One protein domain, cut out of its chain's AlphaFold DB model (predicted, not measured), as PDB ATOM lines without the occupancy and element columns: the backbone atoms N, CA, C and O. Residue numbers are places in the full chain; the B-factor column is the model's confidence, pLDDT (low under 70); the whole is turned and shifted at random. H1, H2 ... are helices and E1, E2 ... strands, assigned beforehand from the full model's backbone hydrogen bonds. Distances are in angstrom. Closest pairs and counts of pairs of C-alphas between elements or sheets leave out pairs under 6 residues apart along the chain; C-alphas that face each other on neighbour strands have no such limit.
ATOM      1  N   ARG A 133     184.223 251.908 168.086       84.06
ATOM      2  CA  ARG A 133     184.258 250.597 168.732       84.06
ATOM      3  C   ARG A 133     183.287 250.577 169.901       84.06
ATOM      4  O   ARG A 133     183.395 251.401 170.808       84.06
ATOM      5  N   CYS A 134     182.394 249.596 169.913       87.12
ATOM      6  CA  CYS A 134     181.652 249.212 171.101       87.12
ATOM      7  C   CYS A 134     182.518 248.257 171.916       87.12
ATOM      8  O   CYS A 134     182.723 247.107 171.527       87.12
ATOM      9  N   ASN A 135     183.036 248.736 173.038       89.62
ATOM     10  CA  ASN A 135     183.852 247.936 173.935       89.62
ATOM     11  C   ASN A 135     182.962 247.434 175.074       89.62
ATOM     12  O   ASN A 135     182.426 248.233 175.845       89.62
ATOM     13  N   VAL A 136     182.788 246.119 175.174       90.31
ATOM     14  CA  VAL A 136     181.872 245.479 176.126       90.31
ATOM     15  C   VAL A 136     182.640 244.499 177.000       90.31
ATOM     16  O   VAL A 136     183.386 243.663 176.495       90.31
ATOM     17  N   VAL A 137     182.428 244.583 178.310       93.75
ATOM     18  CA  VAL A 137     182.909 243.597 179.281       93.75
ATOM     19  C   VAL A 137     181.757 242.677 179.657       93.75
ATOM     20  O   VAL A 137     180.690 243.143 180.059       93.75
ATOM     21  N   VAL A 138     181.978 241.376 179.530       91.81
ATOM     22  CA  VAL A 138     181.011 240.316 179.810       91.81
ATOM     23  C   VAL A 138     181.511 239.508 180.994       91.81
ATOM     24  O   VAL A 138     182.635 239.014 180.991       91.81
ATOM     25  N   GLU A 139     180.667 239.348 182.007       93.00
ATOM     26  CA  GLU A 139     180.943 238.471 183.141       93.00
ATOM     27  C   GLU A 139     179.866 237.388 183.199       93.00
ATOM     28  O   GLU A 139     178.658 237.671 183.269       93.00
ATOM     29  N   ARG A 140     180.313 236.132 183.150       89.94
ATOM     30  CA  ARG A 140     179.443 234.958 183.053       89.94
ATOM     31  C   ARG A 140     179.444 234.155 184.348       89.94
ATOM     32  O   ARG A 140     180.303 234.300 185.214       89.94
ATOM     33  N   SER A 141     178.443 233.302 184.491       87.12
ATOM     34  CA  SER A 141     178.357 232.285 185.530       87.12
ATOM     35  C   SER A 141     178.360 230.906 184.891       87.12
ATOM     36  O   SER A 141     177.750 230.711 183.845       87.12
ATOM     37  N   ASP A 142     179.028 229.956 185.541       77.19
ATOM     38  CA  ASP A 142     179.067 228.550 185.131       77.19
ATOM     39  C   ASP A 142     177.737 227.830 185.368       77.19
ATOM     40  O   ASP A 142     177.515 226.755 184.824       77.19
ATOM     41  N   ASN A 143     176.853 228.412 186.178       74.12
ATOM     42  CA  ASN A 143     175.568 227.830 186.514       74.12
ATOM     43  C   ASN A 143     174.439 228.871 186.497       74.12
ATOM     44  O   ASN A 143     174.629 230.051 186.820       74.12
ATOM     45  N   MET A 144     173.240 228.411 186.143       71.56
ATOM     46  CA  MET A 144     172.046 229.248 185.995       71.56
ATOM     47  C   MET A 144     171.478 229.738 187.336       71.56
ATOM     48  O   MET A 144     170.750 230.733 187.385       71.56
ATOM     49  N   HIS A 145     171.809 229.047 188.426       72.31
ATOM     50  CA  HIS A 145     171.257 229.295 189.758       72.31
ATOM     51  C   HIS A 145     171.984 230.395 190.530       72.31
ATOM     52  O   HIS A 145     171.442 230.900 191.513       72.31
ATOM     53  N   ASN A 146     173.175 230.803 190.089       79.31
ATOM     54  CA  ASN A 146     173.821 231.990 190.621       79.31
ATOM     55  C   ASN A 146     172.882 233.177 190.436       79.31
ATOM     56  O   ASN A 146     172.378 233.408 189.330       79.31
ATOM     57  N   GLY A 147     172.665 233.909 191.530       82.62
ATOM     58  CA  GLY A 147     171.753 235.045 191.559       82.62
ATOM     59  C   GLY A 147     172.088 236.092 190.496       82.62
ATOM     60  O   GLY A 147     173.227 236.193 190.031       82.62
ATOM     61  N   LYS A 148     171.079 236.882 190.123       86.44
ATOM     62  CA  LYS A 148     171.224 238.031 189.224       86.44
ATOM     63  C   LYS A 148     172.449 238.877 189.601       86.44
ATOM     64  O   LYS A 148     172.680 239.133 190.780       86.44
ATOM     65  N   GLY A 149     173.248 239.255 188.602       88.31
ATOM     66  CA  GLY A 149     174.430 240.099 188.812       88.31
ATOM     67  C   GLY A 149     175.629 239.410 189.475       88.31
ATOM     68  O   GLY A 149     176.636 240.072 189.708       88.31
ATOM     69  N   ARG A 150     175.566 238.100 189.769       91.06
ATOM     70  CA  ARG A 150     176.653 237.352 190.432       91.06
ATOM     71  C   ARG A 150     177.420 236.455 189.446       91.06
ATOM     72  O   ARG A 150     177.009 235.308 189.251       91.06
ATOM     73  N   PRO A 151     178.496 236.947 188.801       90.56
ATOM     74  CA  PRO A 151     179.344 236.117 187.945       90.56
ATOM     75  C   PRO A 151     180.113 235.064 188.753       90.56
ATOM     76  O   PRO A 151     180.311 235.214 189.961       90.56
ATOM     77  N   SER A 152     180.546 233.992 188.087       87.38
ATOM     78  CA  SER A 152     181.411 232.980 188.703       87.38
ATOM     79  C   SER A 152     182.869 233.410 188.582       87.38
ATOM     80  O   SER A 152     183.326 233.763 187.495       87.38
ATOM     81  N   ALA A 153     183.622 233.339 189.681       84.19
ATOM     82  CA  ALA A 153     185.041 233.698 189.684       84.19
ATOM     83  C   ALA A 153     185.876 232.824 188.728       84.19
ATOM     84  O   ALA A 153     186.891 233.278 188.211       84.19
ATOM     85  N   SER A 154     185.432 231.590 188.462       82.56
ATOM     86  CA  SER A 154     186.120 230.622 187.602       82.56
ATOM     87  C   SER A 154     186.089 230.971 186.110       82.56
ATOM     88  O   SER A 154     186.963 230.514 185.378       82.56
ATOM     89  N   LEU A 155     185.108 231.759 185.649       80.38
ATOM     90  CA  LEU A 155     184.968 232.129 184.234       80.38
ATOM     91  C   LEU A 155     185.626 233.471 183.890       80.38
ATOM     92  O   LEU A 155     185.880 233.741 182.719       80.38
ATOM     93  N   GLY A 156     185.921 234.298 184.895       86.19
ATOM     94  CA  GLY A 156     186.558 235.598 184.704       86.19
ATOM     95  C   GLY A 156     185.699 236.612 183.938       86.19
ATOM     96  O   GLY A 156     184.470 236.515 183.880       86.19
ATOM     97  N   LYS A 157     186.376 237.625 183.385       92.25
ATOM     98  CA  LYS A 157     185.780 238.682 182.560       92.25
ATOM     99  C   LYS A 157     186.258 238.531 181.125       92.25
ATOM    100  O   LYS A 157     187.457 238.399 180.892       92.25
ATOM    101  N   GLU A 158     185.341 238.629 180.178       90.19
ATOM    102  CA  GLU A 158     185.642 238.642 178.749       90.19
ATOM    103  C   GLU A 158     185.452 240.050 178.206       90.19
ATOM    104  O   GLU A 158     184.506 240.741 178.577       90.19
ATOM    105  N   GLN A 159     186.360 240.490 177.341       92.25
ATOM    106  CA  GLN A 159     186.281 241.805 176.716       92.25
ATOM    107  C   GLN A 159     186.118 241.635 175.214       92.25
ATOM    108  O   GLN A 159     186.887 240.914 174.580       92.25
ATOM    109  N   PHE A 160     185.132 242.323 174.653       86.69
ATOM    110  CA  PHE A 160     184.874 242.354 173.221       86.69
ATOM    111  C   PHE A 160     184.987 243.787 172.720       86.69
ATOM    112  O   PHE A 160     184.479 244.710 173.355       86.69
ATOM    113  N   SER A 161     185.634 243.960 171.570       87.50
ATOM    114  CA  SER A 161     185.713 245.233 170.858       87.50
ATOM    115  C   SER A 161     185.055 245.057 169.498       87.50
ATOM    116  O   SER A 161     185.620 244.417 168.617       87.50
ATOM    117  N   LEU A 162     183.838 245.575 169.363       82.31
ATOM    118  CA  LEU A 162     183.007 245.428 168.171       82.31
ATOM    119  C   LEU A 162     183.086 246.690 167.322       82.31
ATOM    120  O   LEU A 162     182.911 247.792 167.842       82.31
ATOM    121  N   ARG A 163     183.283 246.560 166.013       81.00
ATOM    122  CA  ARG A 163     183.112 247.678 165.071       81.00
ATOM    123  C   ARG A 163     181.640 248.018 164.904       81.00
ATOM    124  O   ARG A 163     180.781 247.174 165.152       81.00
ATOM    125  N   LEU A 164     181.334 249.228 164.437       79.56
ATOM    126  CA  LEU A 164     179.953 249.601 164.128       79.56
ATOM    127  C   LEU A 164     179.304 248.568 163.194       79.56
ATOM    128  O   LEU A 164     179.852 248.242 162.151       79.56
ATOM    129  N   GLY A 165     178.141 248.037 163.568       70.88
ATOM    130  CA  GLY A 165     177.450 247.001 162.803       70.88
ATOM    131  C   GLY A 165     177.985 245.582 163.010       70.88
ATOM    132  O   GLY A 165     177.324 244.645 162.574       70.88
ATOM    133  N   GLU A 166     179.112 245.375 163.686       73.38
ATOM    134  CA  GLU A 166     179.576 244.035 164.044       73.38
ATOM    135  C   GLU A 166     178.617 243.385 165.050       73.38
ATOM    136  O   GLU A 166     178.019 244.056 165.904       73.38
ATOM    137  N   MET A 167     178.455 242.068 164.921       78.81
ATOM    138  CA  MET A 167     177.649 241.259 165.819       78.81
ATOM    139  C   MET A 167     178.400 239.980 166.172       78.81
ATOM    140  O   MET A 167     178.842 239.260 165.282       78.81
ATOM    141  N   ILE A 168     178.476 239.671 167.462       74.00
ATOM    142  CA  ILE A 168     178.892 238.354 167.945       74.00
ATOM    143  C   ILE A 168     177.632 237.576 168.290       74.00
ATOM    144  O   ILE A 168     176.795 238.067 169.050       74.00
ATOM    145  N   ILE A 169     177.510 236.372 167.738       72.44
ATOM    146  CA  ILE A 169     176.487 235.398 168.116       72.44
ATOM    147  C   ILE A 169     177.134 234.408 169.076       72.44
ATOM    148  O   ILE A 169     178.207 233.872 168.808       72.44
ATOM    149  N   PHE A 170     176.474 234.175 170.200       72.31
ATOM    150  CA  PHE A 170     176.908 233.220 171.201       72.31
ATOM    151  C   PHE A 170     176.131 231.930 170.986       72.31
ATOM    152  O   PHE A 170     174.901 231.919 171.044       72.31
ATOM    153  N   ASP A 171     176.857 230.843 170.732       64.31
ATOM    154  CA  ASP A 171     176.253 229.520 170.686       64.31
ATOM    155  C   ASP A 171     175.927 229.071 172.113       64.31
ATOM    156  O   ASP A 171     176.790 228.656 172.892       64.31
ATOM    157  N   THR A 172     174.666 229.252 172.491       65.25
ATOM    158  CA  THR A 172     174.141 228.795 173.772       65.25
ATOM    159  C   THR A 172     173.499 227.437 173.556       65.25
ATOM    160  O   THR A 172     172.287 227.327 173.340       65.25
ATOM    161  N   ASP A 173     174.318 226.396 173.579       56.06
ATOM    162  CA  ASP A 173     173.837 225.042 173.376       56.06
ATOM    163  C   ASP A 173     173.224 224.460 174.657       56.06
ATOM    164  O   ASP A 173     173.868 223.791 175.469       56.06
ATOM    165  N   TRP A 174     171.927 224.706 174.818       55.56
ATOM    166  CA  TRP A 174     171.111 224.111 175.878       55.56
ATOM    167  C   TRP A 174     170.978 222.589 175.756       55.56
ATOM    168  O   TRP A 174     170.665 221.916 176.739       55.56
ATOM    169  N   GLN A 175     171.125 222.033 174.550       46.62
ATOM    170  CA  GLN A 175     170.932 220.602 174.311       46.62
ATOM    171  C   GLN A 175     172.142 219.794 174.791       46.62
ATOM    172  O   GLN A 175     171.972 218.659 175.243       46.62
ATOM    173  N   HIS A 176     173.332 220.399 174.772       47.09
ATOM    174  CA  HIS A 176     174.588 219.789 175.214       47.09
ATOM    175  C   HIS A 176     175.084 220.300 176.572       47.09
ATOM    176  O   HIS A 176     176.184 219.936 177.000       47.09
ATOM    177  N   GLU A 177     174.266 221.080 177.285       56.66
ATOM    178  CA  GLU A 177     174.490 221.484 178.671       56.66
ATOM    179  C   GLU A 177     174.560 220.220 179.554       56.66
ATOM    180  O   GLU A 177     173.552 219.654 179.988       56.66
ATOM    181  N   TYR A 186     172.667 221.681 185.466       44.00
ATOM    182  CA  TYR A 186     172.992 222.136 184.113       44.00
ATOM    183  C   TYR A 186     174.106 223.203 184.206       44.00
ATOM    184  O   TYR A 186     174.115 223.975 185.172       44.00
ATOM    185  N   TYR A 187     175.077 223.178 183.285       48.31
ATOM    186  CA  TYR A 187     176.178 224.150 183.200       48.31
ATOM    187  C   TYR A 187     176.366 224.669 181.769       48.31
ATOM    188  O   TYR A 187     176.914 223.966 180.915       48.31
ATOM    189  N   GLY A 188     175.948 225.906 181.537       56.88
ATOM    190  CA  GLY A 188     176.221 226.713 180.360       56.88
ATOM    191  C   GLY A 188     176.728 228.080 180.820       56.88
ATOM    192  O   GLY A 188     176.516 228.472 181.968       56.88
ATOM    193  N   PRO A 189     177.464 228.824 179.988       64.50
ATOM    194  CA  PRO A 189     177.986 230.116 180.400       64.50
ATOM    195  C   PRO A 189     176.874 231.179 180.349       64.50
ATOM    196  O   PRO A 189     176.608 231.781 179.310       64.50
ATOM    197  N   HIS A 190     176.218 231.415 181.484       84.56
ATOM    198  CA  HIS A 190     175.083 232.335 181.597       84.56
ATOM    199  C   HIS A 190     175.547 233.768 181.864       84.56
ATOM    200  O   HIS A 190     176.404 234.006 182.716       84.56
ATOM    201  N   LEU A 191     174.927 234.751 181.217       88.31
ATOM    202  CA  LEU A 191     175.230 236.164 181.426       88.31
ATOM    203  C   LEU A 191     174.803 236.624 182.821       88.31
ATOM    204  O   LEU A 191     173.678 236.363 183.268       88.31
ATOM    205  N   ARG A 192     175.691 237.346 183.509       90.81
ATOM    206  CA  ARG A 192     175.402 237.938 184.821       90.81
ATOM    207  C   ARG A 192     175.641 239.423 184.866       90.81
ATOM    208  O   ARG A 192     174.792 240.133 185.400       90.81
ATOM    209  N   ARG A 193     176.746 239.887 184.301       91.31
ATOM    210  CA  ARG A 193     177.010 241.312 184.158       91.31
ATOM    211  C   ARG A 193     177.479 241.629 182.761       91.31
ATOM    212  O   ARG A 193     178.203 240.852 182.140       91.31
ATOM    213  N   LEU A 194     177.034 242.780 182.292       90.88
ATOM    214  CA  LEU A 194     177.465 243.358 181.041       90.88
ATOM    215  C   LEU A 194     177.736 244.838 181.279       90.88
ATOM    216  O   LEU A 194     176.864 245.543 181.781       90.88
ATOM    217  N   THR A 195     178.918 245.303 180.906       92.00
ATOM    218  CA  THR A 195     179.294 246.711 181.049       92.00
ATOM    219  C   THR A 195     179.763 247.220 179.700       92.00
ATOM    220  O   THR A 195     180.779 246.757 179.181       92.00
ATOM    221  N   GLY A 196     179.026 248.168 179.121       87.19
ATOM    222  CA  GLY A 196     179.517 248.938 177.982       87.19
ATOM    223  C   GLY A 196     180.542 249.952 178.479       87.19
ATOM    224  O   GLY A 196     180.317 250.598 179.493       87.19
ATOM    225  N   THR A 197     181.675 250.094 177.806       80.88
ATOM    226  CA  THR A 197     182.661 251.156 178.104       80.88
ATOM    227  C   THR A 197     182.583 252.307 177.101       80.88
ATOM    228  O   THR A 197     183.113 253.383 177.353       80.88
ATOM    229  N   THR A 198     181.854 252.108 176.002       80.06
ATOM    230  CA  THR A 198     181.499 253.115 174.997       80.06
ATOM    231  C   THR A 198     179.993 253.033 174.706       80.06
ATOM    232  O   THR A 198     179.360 252.017 175.003       80.06
ATOM    233  N   SER A 199     179.394 254.119 174.204       74.69
ATOM    234  CA  SER A 199     177.957 254.180 173.885       74.69
ATOM    235  C   SER A 199     177.617 253.342 172.646       74.69
ATOM    236  O   SER A 199     178.514 252.930 171.912       74.69
ATOM    237  N   GLY A 200     176.330 253.056 172.417       70.38
ATOM    238  CA  GLY A 200     175.850 252.417 171.183       70.38
ATOM    239  C   GLY A 200     175.895 250.881 171.154       70.38
ATOM    240  O   GLY A 200     175.344 250.249 170.246       70.38
ATOM    241  N   ALA A 201     176.488 250.234 172.162       72.25
ATOM    242  CA  ALA A 201     176.405 248.783 172.302       72.25
ATOM    243  C   ALA A 201     174.959 248.359 172.615       72.25
ATOM    244  O   ALA A 201     174.380 248.794 173.610       72.25
ATOM    245  N   ARG A 202     174.387 247.471 171.797       74.12
ATOM    246  CA  ARG A 202     173.091 246.828 172.044       74.12
ATOM    247  C   ARG A 202     173.287 245.349 172.337       74.12
ATOM    248  O   ARG A 202     173.997 244.640 171.622       74.12
ATOM    249  N   VAL A 203     172.630 244.872 173.385       72.12
ATOM    250  CA  VAL A 203     172.642 243.461 173.772       72.12
ATOM    251  C   VAL A 203     171.281 242.839 173.507       72.12
ATOM    252  O   VAL A 203     170.262 243.404 173.896       72.12
ATOM    253  N   ASN A 204     171.272 241.659 172.887       71.38
ATOM    254  CA  ASN A 204     170.099 240.795 172.870       71.38
ATOM    255  C   ASN A 204     170.346 239.633 173.825       71.38
ATOM    256  O   ASN A 204     171.210 238.777 173.599       71.38
ATOM    257  N   VAL A 205     169.559 239.601 174.892       67.81
ATOM    258  CA  VAL A 205     169.585 238.519 175.872       67.81
ATOM    259  C   VAL A 205     168.354 237.644 175.724       67.81
ATOM    260  O   VAL A 205     167.281 238.109 175.339       67.81
ATOM    261  N   ARG A 206     168.500 236.373 176.081       66.75
ATOM    262  CA  ARG A 206     167.374 235.484 176.334       66.75
ATOM    263  C   ARG A 206     167.209 235.351 177.830       66.75
ATOM    264  O   ARG A 206     167.974 234.647 178.488       66.75
ATOM    265  N   THR A 207     166.220 236.042 178.375       55.94
ATOM    266  CA  THR A 207     165.865 235.876 179.780       55.94
ATOM    267  C   THR A 207     165.150 234.542 179.972       55.94
ATOM    268  O   THR A 207     164.335 234.110 179.158       55.94
ATOM    269  N   ILE A 208     165.471 233.872 181.072       53.44
ATOM    270  CA  ILE A 208     164.663 232.779 181.599       53.44
ATOM    271  C   ILE A 208     163.896 233.403 182.757       53.44
ATOM    272  O   ILE A 208     164.264 233.235 183.915       53.44
ATOM    273  N   SER A 209     162.871 234.201 182.464       42.06
ATOM    274  CA  SER A 209     161.904 234.505 183.514       42.06
ATOM    275  C   SER A 209     160.988 233.291 183.633       42.06
ATOM    276  O   SER A 209     160.250 233.013 182.685       42.06
ATOM    277  N   PRO A 210     160.990 232.539 184.751       44.31
ATOM    278  CA  PRO A 210     159.802 231.770 185.068       44.31
ATOM    279  C   PRO A 210     158.659 232.786 185.164       44.31
ATOM    280  O   PRO A 210     158.735 233.727 185.955       44.31
ATOM    281  N   LEU A 211     157.625 232.639 184.330       41.84
ATOM    282  CA  LEU A 211     156.384 233.382 184.542       41.84
ATOM    283  C   LEU A 211     155.979 233.180 186.010       41.84
ATOM    284  O   LEU A 211     156.006 232.032 186.475       41.84
ATOM    285  N   PRO A 212     155.624 234.246 186.753       49.75
ATOM    286  CA  PRO A 212     155.075 234.089 188.089       49.75
ATOM    287  C   PRO A 212     153.964 233.039 188.035       49.75
ATOM    288  O   PRO A 212     153.127 233.079 187.130       49.75
ATOM    289  N   ALA A 213     153.972 232.079 188.961       49.25
ATOM    290  CA  ALA A 213     153.079 230.918 188.908       49.25
ATOM    291  C   ALA A 213     151.595 231.316 188.765       49.25
ATOM    292  O   ALA A 213     150.827 230.626 188.098       49.25
ATOM    293  N   GLU A 214     151.206 232.465 189.323       48.22
ATOM    294  CA  GLU A 214     149.863 233.032 189.176       48.22
ATOM    295  C   GLU A 214     149.518 233.455 187.745       48.22
ATOM    296  O   GLU A 214     148.385 233.271 187.298       48.22
ATOM    297  N   MET A 215     150.488 233.993 187.008       45.16
ATOM    298  CA  MET A 215     150.292 234.449 185.637       45.16
ATOM    299  C   MET A 215     150.161 233.250 184.697       45.16
ATOM    300  O   MET A 215     149.222 233.206 183.912       45.16
ATOM    301  N   ALA A 216     151.004 232.223 184.867       46.97
ATOM    302  CA  ALA A 216     150.886 230.953 184.145       46.97
ATOM    303  C   ALA A 216     149.519 230.275 184.371       46.97
ATOM    304  O   ALA A 216     148.940 229.707 183.446       46.97
ATOM    305  N   LYS A 217     148.967 230.395 185.587       48.16
ATOM    306  CA  LYS A 217     147.655 229.845 185.957       48.16
ATOM    307  C   LYS A 217     146.484 230.610 185.326       48.16
ATOM    308  O   LYS A 217     145.495 229.986 184.957       48.16
ATOM    309  N   ARG A 218     146.592 231.936 185.162       49.91
ATOM    310  CA  ARG A 218     145.539 232.779 184.556       49.91
ATOM    311  C   ARG A 218     145.361 232.569 183.053       49.91
ATOM    312  O   ARG A 218     144.250 232.730 182.568       49.91
ATOM    313  N   VAL A 219     146.413 232.188 182.325       43.06
ATOM    314  CA  VAL A 219     146.335 231.969 180.863       43.06
ATOM    315  C   VAL A 219     145.884 230.554 180.478       43.06
ATOM    316  O   VAL A 219     145.823 230.239 179.296       43.06
ATOM    317  N   GLY A 220     145.579 229.681 181.448       38.34
ATOM    318  CA  GLY A 220     145.103 228.315 181.182       38.34
ATOM    319  C   GLY A 220     146.125 227.406 180.485       38.34
ATOM    320  O   GLY A 220     145.778 226.323 180.016       38.34
ATOM    321  N   LEU A 221     147.390 227.825 180.411       39.09
ATOM    322  CA  LEU A 221     148.446 227.077 179.746       39.09
ATOM    323  C   LEU A 221     149.071 226.110 180.754       39.09
ATOM    324  O   LEU A 221     149.735 226.514 181.709       39.09
ATOM    325  N   GLY A 222     148.840 224.810 180.550       38.22
ATOM    326  CA  GLY A 222     149.513 223.755 181.307       38.22
ATOM    327  C   GLY A 222     151.033 223.942 181.282       38.22
ATOM    328  O   GLY A 222     151.575 224.504 180.333       38.22
ATOM    329  N   VAL A 223     151.719 223.472 182.331       37.97
ATOM    330  CA  VAL A 223     153.165 223.623 182.612       37.97
ATOM    331  C   VAL A 223     154.047 222.882 181.586       37.97
ATOM    332  O   VAL A 223     154.877 222.034 181.908       37.97
ATOM    333  N   ARG A 224     153.878 223.186 180.302       35.97
ATOM    334  CA  ARG A 224     154.765 222.816 179.210       35.97
ATOM    335  C   ARG A 224     155.254 224.102 178.557       35.97
ATOM    336  O   ARG A 224     154.699 224.590 177.587       35.97
ATOM    337  N   LYS A 225     156.363 224.594 179.115       39.59
ATOM    338  CA  LYS A 225     157.418 225.305 178.384       39.59
ATOM    339  C   LYS A 225     156.946 226.534 177.588       39.59
ATOM    340  O   LYS A 225     157.200 226.638 176.394       39.59
ATOM    341  N   ILE A 226     156.372 227.521 178.272       37.97
ATOM    342  CA  ILE A 226     156.391 228.892 177.749       37.97
ATOM    343  C   ILE A 226     157.783 229.449 178.052       37.97
ATOM    344  O   ILE A 226     158.040 230.005 179.114       37.97
ATOM    345  N   ILE A 227     158.721 229.206 177.138       42.28
ATOM    346  CA  ILE A 227     159.898 230.064 177.009       42.28
ATOM    347  C   ILE A 227     159.343 231.318 176.353       42.28
ATOM    348  O   ILE A 227     159.187 231.345 175.132       42.28
ATOM    349  N   ASP A 228     158.985 232.315 177.153       40.16
ATOM    350  CA  ASP A 228     158.741 233.633 176.594       40.16
ATOM    351  C   ASP A 228     160.088 234.118 176.046       40.16
ATOM    352  O   ASP A 228     161.015 234.440 176.793       40.16
ATOM    353  N   LYS A 229     160.258 234.019 174.725       45.75
ATOM    354  CA  LYS A 229     161.458 234.454 174.004       45.75
ATOM    355  C   LYS A 229     161.436 235.980 173.932       45.75
ATOM    356  O   LYS A 229     161.401 236.544 172.843       45.75
ATOM    357  N   SER A 230     161.411 236.650 175.080       46.44
ATOM    358  CA  SER A 230     161.507 238.102 175.117       46.44
ATOM    359  C   SER A 230     162.931 238.492 174.721       46.44
ATOM    360  O   SER A 230     163.870 238.468 175.514       46.44
ATOM    361  N   PHE A 231     163.104 238.775 173.431       51.75
ATOM    362  CA  PHE A 231     164.272 239.466 172.912       51.75
ATOM    363  C   PHE A 231     164.165 240.913 173.376       51.75
ATOM    364  O   PHE A 231     163.518 241.737 172.734       51.75
ATOM    365  N   GLN A 232     164.752 241.221 174.527       58.75
ATOM    366  CA  GLN A 232     164.950 242.609 174.915       58.75
ATOM    367  C   GLN A 232     166.293 243.051 174.350       58.75
ATOM    368  O   GLN A 232     167.348 242.664 174.854       58.75
ATOM    369  N   GLY A 233     166.229 243.805 173.252       66.00
ATOM    370  CA  GLY A 233     167.350 244.602 172.788       66.00
ATOM    371  C   GLY A 233     167.519 245.776 173.742       66.00
ATOM    372  O   GLY A 233     166.702 246.693 173.712       66.00
ATOM    373  N   THR A 234     168.545 245.745 174.590       79.38
ATOM    374  CA  THR A 234     168.825 246.842 175.527       79.38
ATOM    375  C   THR A 234     170.111 247.546 175.133       79.38
ATOM    376  O   THR A 234     171.119 246.903 174.840       79.38
ATOM    377  N   GLU A 235     170.077 248.875 175.112       84.06
ATOM    378  CA  GLU A 235     171.269 249.693 174.911       84.06
ATOM    379  C   GLU A 235     172.046 249.839 176.222       84.06
ATOM    380  O   GLU A 235     171.465 250.085 177.281       84.06
ATOM    381  N   LEU A 236     173.366 249.664 176.154       83.31
ATOM    382  CA  LEU A 236     174.240 249.789 177.312       83.31
ATOM    383  C   LEU A 236     174.621 251.244 177.529       83.31
ATOM    384  O   LEU A 236     175.197 251.888 176.653       83.31
ATOM    385  N   GLN A 237     174.378 251.727 178.742       86.44
ATOM    386  CA  GLN A 237     174.947 252.992 179.175       86.44
ATOM    387  C   GLN A 237     176.449 252.813 179.467       86.44
ATOM    388  O   GLN A 237     176.827 251.853 180.149       86.44
ATOM    389  N   PRO A 238     177.321 253.716 178.981       89.81
ATOM    390  CA  PRO A 238     178.755 253.638 179.240       89.81
ATOM    391  C   PRO A 238     179.072 253.649 180.738       89.81
ATOM    392  O   PRO A 238     178.574 254.485 181.486       89.81
ATOM    393  N   GLY A 239     179.914 252.720 181.179       90.25
ATOM    394  CA  GLY A 239     180.364 252.576 182.562       90.25
ATOM    395  C   GLY A 239     179.321 252.010 183.529       90.25
ATOM    396  O   GLY A 239     179.682 251.673 184.655       90.25
ATOM    397  N   VAL A 240     178.058 251.861 183.116       91.56
ATOM    398  CA  VAL A 240     176.982 251.374 183.986       91.56
ATOM    399  C   VAL A 240     176.828 249.863 183.802       91.56
ATOM    400  O   VAL A 240     176.398 249.415 182.735       91.56
ATOM    401  N   PRO A 241     177.171 249.043 184.813       92.19
ATOM    402  CA  PRO A 241     176.980 247.606 184.719       92.19
ATOM    403  C   PRO A 241     175.488 247.278 184.722       92.19
ATOM    404  O   PRO A 241     174.740 247.664 185.620       92.19
ATOM    405  N   MET A 242     175.065 246.507 183.730       91.00
ATOM    406  CA  MET A 242     173.746 245.901 183.689       91.00
ATOM    407  C   MET A 242     173.807 244.488 184.252       91.00
ATOM    408  O   MET A 242     174.706 243.708 183.929       91.00
ATOM    409  N   GLU A 243     172.830 244.145 185.088       91.56
ATOM    410  CA  GLU A 243     172.773 242.852 185.759       91.56
ATOM    411  C   GLU A 243     171.697 241.950 185.164       91.56
ATOM    412  O   GLU A 243     170.537 242.336 185.008       91.56
ATOM    413  N   PHE A 244     172.077 240.704 184.907       87.50
ATOM    414  CA  PHE A 244     171.256 239.710 184.236       87.50
ATOM    415  C   PHE A 244     171.182 238.417 185.045       87.50
ATOM    416  O   PHE A 244     172.047 238.105 185.867       87.50
ATOM    417  N   GLN A 245     170.128 237.655 184.776       86.38
ATOM    418  CA  GLN A 245     170.052 236.220 185.018       86.38
ATOM    419  C   GLN A 245     169.474 235.599 183.744       86.38
ATOM    420  O   GLN A 245     168.288 235.296 183.647       86.38
ATOM    421  N   ALA A 246     170.304 235.560 182.708       83.06
ATOM    422  CA  ALA A 246     169.889 235.282 181.340       83.06
ATOM    423  C   ALA A 246     171.021 234.601 180.574       83.06
ATOM    424  O   ALA A 246     172.157 234.565 181.051       83.06
ATOM    425  N   ASP A 247     170.722 234.134 179.370       80.62
ATOM    426  CA  ASP A 247     171.747 233.764 178.405       80.62
ATOM    427  C   ASP A 247     172.023 234.929 177.465       80.62
ATOM    428  O   ASP A 247     171.108 235.638 177.028       80.62
ATOM    429  N   LEU A 248     173.298 235.123 177.143       80.94
ATOM    430  CA  LEU A 248     173.698 236.058 176.106       80.94
ATOM    431  C   LEU A 248     173.514 235.372 174.752       80.94
ATOM    432  O   LEU A 248     174.123 234.334 174.531       80.94
ATOM    433  N   LEU A 249     172.686 235.933 173.868       78.12
ATOM    434  CA  LEU A 249     172.492 235.388 172.519       78.12
ATOM    435  C   LEU A 249     173.340 236.123 171.491       78.12
ATOM    436  O   LEU A 249     173.977 235.508 170.642       78.12
ATOM    437  N   SER A 250     173.320 237.454 171.543       78.00
ATOM    438  CA  SER A 250     174.165 238.268 170.678       78.00
ATOM    439  C   SER A 250     174.530 239.604 171.307       78.00
ATOM    440  O   SER A 250     173.765 240.191 172.078       78.00
ATOM    441  N   LEU A 251     175.709 240.093 170.933       80.38
ATOM    442  CA  LEU A 251     176.139 241.471 171.142       80.38
ATOM    443  C   LEU A 251     176.245 242.142 169.787       80.38
ATOM    444  O   LEU A 251     176.857 241.579 168.885       80.38
ATOM    445  N   ARG A 252     175.673 243.336 169.647       82.19
ATOM    446  CA  ARG A 252     175.754 244.135 168.426       82.19
ATOM    447  C   ARG A 252     176.229 245.539 168.758       82.19
ATOM    448  O   ARG A 252     175.751 246.150 169.709       82.19
ATOM    449  N   CYS A 253     177.116 246.079 167.935       82.69
ATOM    450  CA  CYS A 253     177.439 247.498 167.982       82.69
ATOM    451  C   CYS A 253     176.531 248.283 167.030       82.69
ATOM    452  O   CYS A 253     176.408 247.941 165.849       82.69
ATOM    453  N   SER A 254     175.893 249.331 167.531       79.88
ATOM    454  CA  SER A 254     175.051 250.256 166.766       79.88
ATOM    455  C   SER A 254     175.381 251.701 167.137       79.88
ATOM    456  O   SER A 254     176.090 251.942 168.108       79.88
TER     457      SER A 254
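Overview. This is residues 133 to 177 and 186 to 254 of the 255 residues of an uncharacterized protein of Turneriella parva (strain ATCC BAA-1111 / DSM 21527 / NCTC 11395 / H) (UniProt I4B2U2). The body is one strongly twisted sheet of seven strands that folds over on itself at a sharp bend in the long strand E7: E2, E1 and E4 follow on from the first half of E7, while E3, E5 and E6 go with its second half. Between E5 and E6 the chain goes out in a long arm with the small helix H1 near its far end; residues 217 to 222 stick out free there, and the arm makes the length of the whole. The printed part has 114 residues with one named helix and seven named strands, in the order E1 E2 E3 E4 E5 H1 E6 E7. The sheet is branched and its neighbour pairs are antiparallel; the class is mostly strand. The whole is compact, with a radius of gyration of the C-alphas of 15.1 A, yet elongated, spanning 47 by 29 by 25 A.

Along the chain. Find C-alpha 133 at (184.258, 250.597, 168.732); from there E1 runs through residues 133 to 141, 25.5 A from first to last C-alpha. After residues 142 to 156 you reach E2, residues 157 to 163, 19.8 A long. E3 is the short run of residues 167 to 169. Past the cut, look at residues 190 to 196 for E4, 17.6 A long, and at residues 201 to 207 for E5, 18.3 A long. H1, residues 213 to 218, begins at C-alpha 213 at (153.079, 230.918, 188.908). E6 is residues 231 to 235. E7, the longest strand by residues, takes residues 241 to 253; it bends by 132 degrees at residue 245, and its C-alpha 253 is at (177.439, 247.498, 167.982).

Arrangement. Begin with E1 and E2, an antiparallel hairpin at 152 degrees between their directions, where N 134 and O 162 are within hydrogen-bond range at 2.8 A. On the other side of E1 is E4, antiparallel at 151 degrees, with N 137 and O 195 at 2.9 A. On the other side of E4 from E1 comes E7, whose pairing is staggered. Residues 241 to 246 of E7 pair with E4, antiparallel, with N 244 and O 192 at 2.8 A. Residues 246 to 253 of E7 pair with E5, antiparallel, with N 202 and O 252 at 2.8 A. Residues 250 to 252 of E7 pair with E3, antiparallel, with N 168 and O 251 at 2.9 A. E3 and E4 lie on one side of E7 and E5 on the other side. E6 is the antiparallel neighbour of E5 at 149 degrees, with N 203 and O 234 at 2.9 A. The edge strands are E2, E3 and E6. Look also at Cys 134 in E1: its C-alpha is 5.4 A from that of Ala 201 in E5, the closest C-alphas of those two strands. H1 is not on the sheet, with 0 pairs of C-alphas within 10 A; every O i to N i+4 pair inside it is within hydrogen-bond range.

Size, cuts and confidence. The two C-alphas farthest apart are those of Arg 133 and Gly 220, at 46.7 A. Residues 178 to 185 are not printed, and C-alphas 177 and 186 are 5.7 A apart across this cut, in the link from E3 to E4. The links from E1 to E2, with 15 residues, and from H1 to E6, with 12, are long. The mean pLDDT of the printed part is 71.5, and 40 residues are under 70: residues 171 to 177, 186 to 189 and 205 to 233 of the model.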